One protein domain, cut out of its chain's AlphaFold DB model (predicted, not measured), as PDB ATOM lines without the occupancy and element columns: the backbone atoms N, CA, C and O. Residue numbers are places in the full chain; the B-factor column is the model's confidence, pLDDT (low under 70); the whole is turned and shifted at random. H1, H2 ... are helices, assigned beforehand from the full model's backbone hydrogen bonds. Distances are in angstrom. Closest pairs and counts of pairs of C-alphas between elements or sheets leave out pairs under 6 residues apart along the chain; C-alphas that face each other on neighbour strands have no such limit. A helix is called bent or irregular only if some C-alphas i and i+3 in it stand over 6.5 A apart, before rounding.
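AT A GLANCE: This is residues 4 to 82 of the 84 residues of the protein "Similar to integron gene cassette protein" of Oleispira antarctica RB-8 (UniProt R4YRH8). Two long helices, H2 and H4, lie side by side and run opposite ways, making a slender two-helix body; the short helix H1 is turned across one end of it, and the short helix H3 packs on H2 near the other end. From H3, residues 48 to 56 lead across to the start of H4. The printed part has 79 residues with four named helices, in the order H1, H2, H3, H4, and no named strand; the class is all helix. The whole is loose, with a radius of gyration of the C-alphas of 15.2 A, and only just elongated, spanning 45 by 23 by 17 A.

HOW THE PARTS SIT: H2, residues 11 to 36, touches H4, residues 57 to 80, at a shallow tilt of 9 degrees, opposite ways; their closest C-alphas, those of Ala 17 and Pro 70, are 4.3 A apart. With residues 29 to 33 alone, H2 touches H3, residues 40 to 47, at a steep tilt of 60 degrees, opposite ways; the closest C-alphas are those of Lys 33 and Thr 43, 5.8 A. H1, residues 4 to 9, touches residues 77 to 78 of H4 alone, about perpendicular at 86 degrees; the closest C-alphas, those of Ile 7 and Val 77, are 6.9 A apart. H1 and H2 are close but not clearly touching, with the C-alphas of Ile 7 and Trp 14 the closest at 6.6 A. H3 is apart from H1 and from H4. Each O i to N i+4 pair is within hydrogen-bond range in H1, H2 and H3, and 19 of 20 in H4.

IN THESE COORDINATES: H2 is 37.0 A long from first to last C-alpha, starting at C-alpha 11 (222.008, 172.898, 191.799). H4 is 33.6 A long and ends at C-alpha 80 (217.474, 169.060, 180.422); it is neither bent nor irregular, but only just: C-alphas 66 and 69 are 6.1 A apart. H3 has 8 residues and H1 has 6, from C-alpha 4 (218.202, 180.580, 187.026).

THE WHOLE: The two C-alphas farthest apart, those of Asn 37 and Gly 82, are 46.7 A apart. The printed part has no cut; the links H1 to H2 and H2 to H3 are tight, and H3 to H4 is short. The mean pLDDT of the printed part is 90.3, and residues 81 to 82 are under 70.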
ATOM      1  N   GLY A   4     218.118 180.574 185.561       78.81
ATOM      2  CA  GLY A   4     218.202 180.580 187.026       78.81
ATOM      3  C   GLY A   4     217.410 179.434 187.662       78.81
ATOM      4  O   GLY A   4     217.979 178.629 188.391       78.81
ATOM      5  N   SER A   5     216.135 179.275 187.287       80.44
ATOM      6  CA  SER A   5     215.285 178.177 187.780       80.44
ATOM      7  C   SER A   5     215.782 176.778 187.380       80.44
ATOM      8  O   SER A   5     215.561 175.815 188.108       80.44
ATOM      9  N   LEU A   6     216.483 176.654 186.247       81.62
ATOM     10  CA  LEU A   6     217.083 175.388 185.801       81.62
ATOM     11  C   LEU A   6     218.334 175.018 186.597       81.62
ATOM     12  O   LEU A   6     218.529 173.850 186.943       81.62
ATOM     13  N   ILE A   7     219.166 176.018 186.893       82.69
ATOM     14  CA  ILE A   7     220.346 175.866 187.742       82.69
ATOM     15  C   ILE A   7     219.919 175.532 189.170       82.69
ATOM     16  O   ILE A   7     220.505 174.633 189.757       82.69
ATOM     17  N   GLU A   8     218.886 176.181 189.712       84.19
ATOM     18  CA  GLU A   8     218.336 175.852 191.033       84.19
ATOM     19  C   GLU A   8     217.798 174.413 191.086       84.19
ATOM     20  O   GLU A   8     218.138 173.660 191.997       84.19
ATOM     21  N   ALA A   9     217.046 173.975 190.068       85.50
ATOM     22  CA  ALA A   9     216.538 172.602 189.991       85.50
ATOM     23  C   ALA A   9     217.654 171.541 189.898       85.50
ATOM     24  O   ALA A   9     217.491 170.417 190.372       85.50
ATOM     25  N   ASN A  10     218.805 171.893 189.316       87.06
ATOM     26  CA  ASN A  10     219.964 171.011 189.153       87.06
ATOM     27  C   ASN A  10     221.185 171.501 189.946       87.06
ATOM     28  O   ASN A  10     222.330 171.266 189.544       87.06
ATOM     29  N   GLN A  11     220.959 172.175 191.077       89.12
ATOM     30  CA  GLN A  11     222.008 172.898 191.799       89.12
ATOM     31  C   GLN A  11     223.168 171.988 192.211       89.12
ATOM     32  O   GLN A  11     224.325 172.404 192.204       89.12
ATOM     33  N   TRP A  12     222.881 170.718 192.498       90.69
ATOM     34  CA  TRP A  12     223.904 169.726 192.817       90.69
ATOM     35  C   TRP A  12     224.848 169.443 191.633       90.69
ATOM     36  O   TRP A  12     226.059 169.385 191.839       90.69
ATOM     37  N   ILE A  13     224.332 169.324 190.398       90.94
ATOM     38  CA  ILE A  13     225.139 169.088 189.182       90.94
ATOM     39  C   ILE A  13     225.975 170.322 188.882       90.94
ATOM     40  O   ILE A  13     227.158 170.215 188.564       90.94
ATOM     41  N   TRP A  14     225.357 171.496 189.010       90.25
ATOM     42  CA  TRP A  14     226.028 172.765 188.784       90.25
ATOM     43  C   TRP A  14     227.194 172.962 189.757       90.25
ATOM     44  O   TRP A  14     228.319 173.248 189.342       90.25
ATOM     45  N   ASN A  15     226.954 172.720 191.047       93.44
ATOM     46  CA  ASN A  15     227.989 172.769 192.073       93.44
ATOM     47  C   ASN A  15     229.087 171.738 191.806       93.44
ATOM     48  O   ASN A  15     230.262 172.084 191.877       93.44
ATOM     49  N   LEU A  16     228.730 170.507 191.428       93.62
ATOM     50  CA  LEU A  16     229.700 169.471 191.075       93.62
ATOM     51  C   LEU A  16     230.583 169.895 189.892       93.62
ATOM     52  O   LEU A  16     231.802 169.755 189.966       93.62
ATOM     53  N   ALA A  17     229.995 170.455 188.832       93.56
ATOM     54  CA  ALA A  17     230.734 170.962 187.677       93.56
ATOM     55  C   ALA A  17     231.732 172.054 188.091       93.56
ATOM     56  O   ALA A  17     232.910 171.991 187.730       93.56
ATOM     57  N   MET A  18     231.290 173.008 188.915       93.69
ATOM     58  CA  MET A  18     232.146 174.065 189.458       93.69
ATOM     59  C   MET A  18     233.264 173.507 190.346       93.69
ATOM     60  O   MET A  18     234.415 173.928 190.223       93.69
ATOM     61  N   THR A  19     232.966 172.535 191.209       95.56
ATOM     62  CA  THR A  19     233.969 171.879 192.055       95.56
ATOM     63  C   THR A  19     235.016 171.156 191.213       95.56
ATOM     64  O   THR A  19     236.208 171.342 191.451       95.56
ATOM     65  N   ILE A  20     234.604 170.383 190.202       94.44
ATOM     66  CA  ILE A  20     235.526 169.684 189.295       94.44
ATOM     67  C   ILE A  20     236.423 170.687 188.567       94.44
ATOM     68  O   ILE A  20     237.632 170.465 188.486       94.44
ATOM     69  N   PHE A  21     235.862 171.802 188.088       95.38
ATOM     70  CA  PHE A  21     236.635 172.851 187.429       95.38
ATOM     71  C   PHE A  21     237.711 173.427 188.354       95.38
ATOM     72  O   PHE A  21     238.893 173.393 188.022       95.38
ATOM     73  N   TRP A  22     237.326 173.915 189.537       94.75
ATOM     74  CA  TRP A  22     238.259 174.586 190.446       94.75
ATOM     75  C   TRP A  22     239.308 173.640 191.023       94.75
ATOM     76  O   TRP A  22     240.500 173.950 190.999       94.75
ATOM     77  N   VAL A  23     238.897 172.461 191.494       95.56
ATOM     78  CA  VAL A  23     239.825 171.456 192.028       95.56
ATOM     79  C   VAL A  23     240.756 170.963 190.922       95.56
ATOM     80  O   VAL A  23     241.969 170.887 191.117       95.56
ATOM     81  N   GLY A  24     240.214 170.701 189.733       94.69
ATOM     82  CA  GLY A  24     240.989 170.312 188.564       94.69
ATOM     83  C   GLY A  24     242.013 171.371 188.149       94.69
ATOM     84  O   GLY A  24     243.178 171.038 187.921       94.69
ATOM     85  N   ALA A  25     241.618 172.647 188.127       93.06
ATOM     86  CA  ALA A  25     242.490 173.782 187.828       93.06
ATOM     87  C   ALA A  25     243.640 173.918 188.845       93.06
ATOM     88  O   ALA A  25     244.783 174.193 188.467       93.06
ATOM     89  N   ILE A  26     243.376 173.672 190.130       94.00
ATOM     90  CA  ILE A  26     244.409 173.664 191.175       94.00
ATOM     91  C   ILE A  26     245.378 172.497 190.959       94.00
ATOM     92  O   ILE A  26     246.594 172.704 190.912       94.00
ATOM     93  N   ILE A  27     244.859 171.280 190.772       94.56
ATOM     94  CA  ILE A  27     245.676 170.074 190.583       94.56
ATOM     95  C   ILE A  27     246.577 170.219 189.352       94.56
ATOM     96  O   ILE A  27     247.781 169.959 189.437       94.56
ATOM     97  N   ILE A  28     246.030 170.672 188.217       93.94
ATOM     98  CA  ILE A  28     246.813 170.841 186.989       93.94
ATOM     99  C   ILE A  28     247.863 171.943 187.138       93.94
ATOM    100  O   ILE A  28     248.984 171.773 186.667       93.94
ATOM    101  N   SER A  29     247.559 173.028 187.857       92.75
ATOM    102  CA  SER A  29     248.519 174.105 188.128       92.75
ATOM    103  C   SER A  29     249.690 173.615 188.986       92.75
ATOM    104  O   SER A  29     250.850 173.878 188.663       92.75
ATOM    105  N   ILE A  30     249.415 172.826 190.030       93.44
ATOM    106  CA  ILE A  30     250.449 172.186 190.860       93.44
ATOM    107  C   ILE A  30     251.277 171.199 190.025       93.44
ATOM    108  O   ILE A  30     252.502 171.133 190.162       93.44
ATOM    109  N   TYR A  31     250.636 170.451 189.127       93.81
ATOM    110  CA  TYR A  31     251.336 169.535 188.234       93.81
ATOM    111  C   TYR A  31     252.251 170.272 187.244       93.81
ATOM    112  O   TYR A  31     253.418 169.904 187.103       93.81
ATOM    113  N   ILE A  32     251.768 171.350 186.615       93.25
ATOM    114  CA  ILE A  32     252.562 172.213 185.727       93.25
ATOM    115  C   ILE A  32     253.763 172.772 186.484       93.25
ATOM    116  O   ILE A  32     254.882 172.670 185.977       93.25
ATOM    117  N   LYS A  33     253.548 173.288 187.704       94.38
ATOM    118  CA  LYS A  33     254.613 173.762 188.592       94.38
ATOM    119  C   LYS A  33     255.689 172.699 188.787       94.38
ATOM    120  O   LYS A  33     256.864 172.983 188.575       94.38
ATOM    121  N   LYS A  34     255.286 171.477 189.158       93.44
ATOM    122  CA  LYS A  34     256.197 170.355 189.427       93.44
ATOM    123  C   LYS A  34     256.995 169.937 188.189       93.44
ATOM    124  O   LYS A  34     258.179 169.662 188.300       93.44
ATOM    125  N   VAL A  35     256.363 169.883 187.018       93.69
ATOM    126  CA  VAL A  35     257.022 169.464 185.765       93.69
ATOM    127  C   VAL A  35     257.969 170.538 185.226       93.69
ATOM    128  O   VAL A  35     258.969 170.217 184.589       93.69
ATOM    129  N   ASN A  36     257.654 171.811 185.464       92.25
ATOM    130  CA  ASN A  36     258.400 172.944 184.921       92.25
ATOM    131  C   ASN A  36     259.334 173.614 185.938       92.25
ATOM    132  O   ASN A  36     259.970 174.603 185.584       92.25
ATOM    133  N   ASN A  37     259.418 173.095 187.170       93.25
ATOM    134  CA  ASN A  37     260.156 173.691 188.290       93.25
ATOM    135  C   ASN A  37     259.846 175.186 188.484       93.25
ATOM    136  O   ASN A  37     260.743 175.995 188.697       93.25
ATOM    137  N   LEU A  38     258.566 175.555 188.388       92.62
ATOM    138  CA  LEU A  38     258.135 176.944 188.559       92.62
ATOM    139  C   LEU A  38     258.022 177.312 190.043       92.62
ATOM    140  O   LEU A  38     257.687 176.492 190.904       92.62
ATOM    141  N   THR A  39     258.215 178.590 190.343       93.00
ATOM    142  CA  THR A  39     257.829 179.190 191.624       93.00
ATOM    143  C   THR A  39     256.313 179.424 191.690       93.00
ATOM    144  O   THR A  39     255.599 179.321 190.688       93.00
ATOM    145  N   TYR A  40     255.776 179.730 192.876       89.62
ATOM    146  CA  TYR A  40     254.343 180.024 193.027       89.62
ATOM    147  C   TYR A  40     253.877 181.236 192.196       89.62
ATOM    148  O   TYR A  40     252.879 181.085 191.487       89.62
ATOM    149  N   PRO A  41     254.588 182.385 192.178       92.31
ATOM    150  CA  PRO A  41     254.209 183.515 191.325       92.31
ATOM    151  C   PRO A  41     254.218 183.154 189.836       92.31
ATOM    152  O   PRO A  41     253.306 183.502 189.093       92.31
ATOM    153  N   GLU A  42     255.212 182.387 189.393       90.62
ATOM    154  CA  GLU A  42     255.302 181.943 188.001       90.62
ATOM    155  C   GLU A  42     254.198 180.957 187.625       90.62
ATOM    156  O   GLU A  42     253.722 180.976 186.494       90.62
ATOM    157  N   THR A  43     253.777 180.116 188.570       91.88
ATOM    158  CA  THR A  43     252.644 179.204 188.391       91.88
ATOM    159  C   THR A  43     251.345 179.989 188.237       91.88
ATOM    160  O   THR A  43     250.541 179.655 187.374       91.88
ATOM    161  N   PHE A  44     251.162 181.062 189.012       90.31
ATOM    162  CA  PHE A  44     250.010 181.952 188.869       90.31
ATOM    163  C   PHE A  44     249.998 182.644 187.499       90.31
ATOM    164  O   PHE A  44     248.990 182.606 186.797       90.31
ATOM    165  N   LEU A  45     251.141 183.185 187.061       92.19
ATOM    166  CA  LEU A  45     251.277 183.764 185.720       92.19
ATOM    167  C   LEU A  45     251.023 182.727 184.616       92.19
ATOM    168  O   LEU A  45     250.417 183.050 183.599       92.19
ATOM    169  N   ALA A  46     251.460 181.479 184.803       89.62
ATOM    170  CA  ALA A  46     251.205 180.392 183.864       89.62
ATOM    171  C   ALA A  46     249.717 180.003 183.813       89.62
ATOM    172  O   ALA A  46     249.180 179.808 182.725       89.62
ATOM    173  N   ALA A  47     249.044 179.937 184.965       87.06
ATOM    174  CA  ALA A  47     247.610 179.659 185.062       87.06
ATOM    175  C   ALA A  47     246.760 180.776 184.430       87.06
ATOM    176  O   ALA A  47     245.776 180.485 183.759       87.06
ATOM    177  N   ALA A  48     247.185 182.037 184.566       87.31
ATOM    178  CA  ALA A  48     246.567 183.193 183.913       87.31
ATOM    179  C   ALA A  48     246.902 183.316 182.409       87.31
ATOM    180  O   ALA A  48     246.439 184.241 181.748       87.31
ATOM    181  N   GLY A  49     247.738 182.427 181.858       86.19
ATOM    182  CA  GLY A  49     248.161 182.470 180.453       86.19
ATOM    183  C   GLY A  49     249.229 183.522 180.125       86.19
ATOM    184  O   GLY A  49     249.593 183.681 178.963       86.19
ATOM    185  N   LEU A  50     249.777 184.209 181.131       90.69
ATOM    186  CA  LEU A  50     250.790 185.262 180.990       90.69
ATOM    187  C   LEU A  50     252.226 184.720 180.909       90.69
ATOM    188  O   LEU A  50     253.133 185.430 180.479       90.69
ATOM    189  N   LYS A  51     252.456 183.461 181.303       90.12
ATOM    190  CA  LYS A  51     253.769 182.805 181.233       90.12
ATOM    191  C   LYS A  51     253.705 181.498 180.447       90.12
ATOM    192  O   LYS A  51     252.889 180.623 180.722       90.12
ATOM    193  N   LYS A  52     254.621 181.344 179.487       89.38
ATOM    194  CA  LYS A  52     254.814 180.086 178.753       89.38
ATOM    195  C   LYS A  52     255.485 179.045 179.655       89.38
ATOM    196  O   LYS A  52     256.375 179.369 180.437       89.38
ATOM    197  N   PHE A  53     255.095 177.788 179.496       91.00
ATOM    198  CA  PHE A  53     255.681 176.631 180.173       91.00
ATOM    199  C   PHE A  53     255.806 175.465 179.184       91.00
ATOM    200  O   PHE A  53     255.137 175.443 178.146       91.00
ATOM    201  N   LYS A  54     256.664 174.487 179.486       90.19
ATOM    202  CA  LYS A  54     256.807 173.276 178.672       90.19
ATOM    203  C   LYS A  54     255.545 172.433 178.808       90.19
ATOM    204  O   LYS A  54     255.154 172.027 179.906       90.19
ATOM    205  N   ARG A  55     254.911 172.169 177.669       86.75
ATOM    206  CA  ARG A  55     253.750 171.286 177.576       86.75
ATOM    207  C   ARG A  55     254.210 169.838 177.469       86.75
ATOM    208  O   ARG A  55     255.238 169.540 176.869       86.75
ATOM    209  N   ASN A  56     253.414 168.940 178.028       91.69
ATOM    210  CA  ASN A  56     253.506 167.508 177.783       91.69
ATOM    211  C   ASN A  56     252.089 166.958 177.571       91.69
ATOM    212  O   ASN A  56     251.099 167.653 177.818       91.69
ATOM    213  N   TRP A  57     251.982 165.711 177.113       92.69
ATOM    214  CA  TRP A  57     250.680 165.114 176.814       92.69
ATOM    215  C   TRP A  57     249.756 165.074 178.043       92.69
ATOM    216  O   TRP A  57     248.563 165.329 177.916       92.69
ATOM    217  N   LYS A  58     250.308 164.850 179.245       93.12
ATOM    218  CA  LYS A  58     249.552 164.806 180.509       93.12
ATOM    219  C   LYS A  58     248.951 166.163 180.870       93.12
ATOM    220  O   LYS A  58     247.802 166.221 181.288       93.12
ATOM    221  N   ILE A  59     249.706 167.247 180.682       92.62
ATOM    222  CA  ILE A  59     249.231 168.619 180.889       92.62
ATOM    223  C   ILE A  59     248.108 168.927 179.901       92.62
ATOM    224  O   ILE A  59     247.067 169.420 180.317       92.62
ATOM    225  N   ASN A  60     248.289 168.589 178.621       92.81
ATOM    226  CA  ASN A  60     247.279 168.854 177.597       92.81
ATOM    227  C   ASN A  60     245.969 168.108 177.888       92.81
ATOM    228  O   ASN A  60     244.905 168.721 177.863       92.81
ATOM    229  N   ILE A  61     246.040 166.811 178.210       95.00
ATOM    230  CA  ILE A  61     244.852 166.019 178.558       95.00
ATOM    231  C   ILE A  61     244.223 166.523 179.857       95.00
ATOM    232  O   ILE A  61     243.007 166.659 179.927       95.00
ATOM    233  N   GLY A  62     245.031 166.845 180.868       92.69
ATOM    234  CA  GLY A  62     244.532 167.403 182.120       92.69
ATOM    235  C   GLY A  62     243.771 168.710 181.898       92.69
ATOM    236  O   GLY A  62     242.628 168.823 182.317       92.69
ATOM    237  N   GLN A  63     244.357 169.665 181.172       91.81
ATOM    238  CA  GLN A  63     243.690 170.925 180.827       91.81
ATOM    239  C   GLN A  63     242.413 170.696 180.010       91.81
ATOM    240  O   GLN A  63     241.397 171.330 180.280       91.81
ATOM    241  N   PHE A  64     242.446 169.768 179.050       94.38
ATOM    242  CA  PHE A  64     241.272 169.401 178.263       94.38
ATOM    243  C   PHE A  64     240.140 168.866 179.147       94.38
ATOM    244  O   PHE A  64     239.026 169.371 179.074       94.38
ATOM    245  N   LEU A  65     240.419 167.904 180.032       94.31
ATOM    246  CA  LEU A  65     239.413 167.319 180.925       94.31
ATOM    247  C   LEU A  65     238.847 168.340 181.917       94.31
ATOM    248  O   LEU A  65     237.637 168.367 182.131       94.31
ATOM    249  N   VAL A  66     239.703 169.200 182.481       94.81
ATOM    250  CA  VAL A  66     239.291 170.261 183.415       94.81
ATOM    251  C   VAL A  66     238.328 171.251 182.763       94.81
ATOM    252  O   VAL A  66     237.493 171.811 183.460       94.81
ATOM    253  N   MET A  67     238.390 171.442 181.444       93.19
ATOM    254  CA  MET A  67     237.409 172.264 180.729       93.19
ATOM    255  C   MET A  67     236.188 171.456 180.281       93.19
ATOM    256  O   MET A  67     235.055 171.830 180.572       93.19
ATOM    257  N   VAL A  68     236.402 170.332 179.597       95.38
ATOM    258  CA  VAL A  68     235.327 169.596 178.918       95.38
ATOM    259  C   VAL A  68     234.366 168.930 179.894       95.38
ATOM    260  O   VAL A  68     233.164 168.947 179.646       95.38
ATOM    261  N   VAL A  69     234.850 168.374 181.009       94.81
ATOM    262  CA  VAL A  69     233.977 167.672 181.964       94.81
ATOM    263  C   VAL A  69     232.985 168.640 182.631       94.81
ATOM    264  O   VAL A  69     231.781 168.389 182.533       94.81
ATOM    265  N   PRO A  70     233.411 169.772 183.232       95.25
ATOM    266  CA  PRO A  70     232.477 170.769 183.756       95.25
ATOM    267  C   PRO A  70     231.538 171.335 182.694       95.25
ATOM    268  O   PRO A  70     230.341 171.453 182.945       95.25
ATOM    269  N   MET A  71     232.050 171.638 181.496       93.69
ATOM    270  CA  MET A  71     231.222 172.152 180.403       93.69
ATOM    271  C   MET A  71     230.148 171.152 179.975       93.69
ATOM    272  O   MET A  71     229.010 171.553 179.758       93.69
ATOM    273  N   GLY A  72     230.472 169.859 179.894       94.56
ATOM    274  CA  GLY A  72     229.506 168.809 179.570       94.56
ATOM    275  C   GLY A  72     228.401 168.689 180.619       94.56
ATOM    276  O   GLY A  72     227.229 168.577 180.266       94.56
ATOM    277  N   LEU A  73     228.752 168.791 181.904       92.25
ATOM    278  CA  LEU A  73     227.776 168.797 182.999       92.25
ATOM    279  C   LEU A  73     226.875 170.039 182.962       92.25
ATOM    280  O   LEU A  73     225.661 169.919 183.111       92.25
ATOM    281  N   MET A  74     227.436 171.224 182.718       91.12
ATOM    282  CA  MET A  74     226.651 172.457 182.580       91.12
ATOM    283  C   MET A  74     225.748 172.418 181.340       91.12
ATOM    284  O   MET A  74     224.586 172.807 181.416       91.12
ATOM    285  N   ALA A  75     226.247 171.904 180.213       91.00
ATOM    286  CA  ALA A  75     225.463 171.725 178.995       91.00
ATOM    287  C   ALA A  75     224.309 170.736 179.207       91.00
ATOM    288  O   ALA A  75     223.199 171.003 178.755       91.00
ATOM    289  N   TYR A  76     224.539 169.648 179.952       89.06
ATOM    290  CA  TYR A  76     223.481 168.724 180.357       89.06
ATOM    291  C   TYR A  76     222.377 169.448 181.137       89.06
ATOM    292  O   TYR A  76     221.216 169.347 180.750       89.06
ATOM    293  N   VAL A  77     222.735 170.242 182.157       87.31
ATOM    294  CA  VAL A  77     221.776 171.036 182.955       87.31
ATOM    295  C   VAL A  77     220.972 172.013 182.094       87.31
ATOM    296  O   VAL A  77     219.774 172.184 182.299       87.31
ATOM    297  N   ILE A  78     221.615 172.655 181.120       86.00
ATOM    298  CA  ILE A  78     220.932 173.577 180.207       86.00
ATOM    299  C   ILE A  78     219.987 172.803 179.276       86.00
ATOM    300  O   ILE A  78     218.850 173.221 179.068       86.00
ATOM    301  N   SER A  79     220.432 171.663 178.741       84.88
ATOM    302  CA  SER A  79     219.655 170.852 177.797       84.88
ATOM    303  C   SER A  79     218.449 170.166 178.440       84.88
ATOM    304  O   SER A  79     217.384 170.134 177.829       84.88
ATOM    305  N   SER A  80     218.573 169.694 179.684       77.19
ATOM    306  CA  SER A  80     217.474 169.060 180.422       77.19
ATOM    307  C   SER A  80     216.338 170.037 180.727       77.19
ATOM    308  O   SER A  80     215.197 169.622 180.924       77.19
ATOM    309  N   GLY A  81     216.629 171.338 180.702       64.00
ATOM    310  CA  GLY A  81     215.643 172.405 180.796       64.00
ATOM    311  C   GLY A  81     214.933 172.785 179.500       64.00
ATOM    312  O   GLY A  81     213.940 173.504 179.560       64.00
ATOM    313  N   GLY A  82     215.438 172.343 178.344       56.84
ATOM    314  CA  GLY A  82     214.817 172.564 177.031       56.84
ATOM    315  C   GLY A  82     213.859 171.450 176.598       56.84
ATOM    316  O   GLY A  82     213.187 171.588 175.583       56.84
TER     317      GLY A  82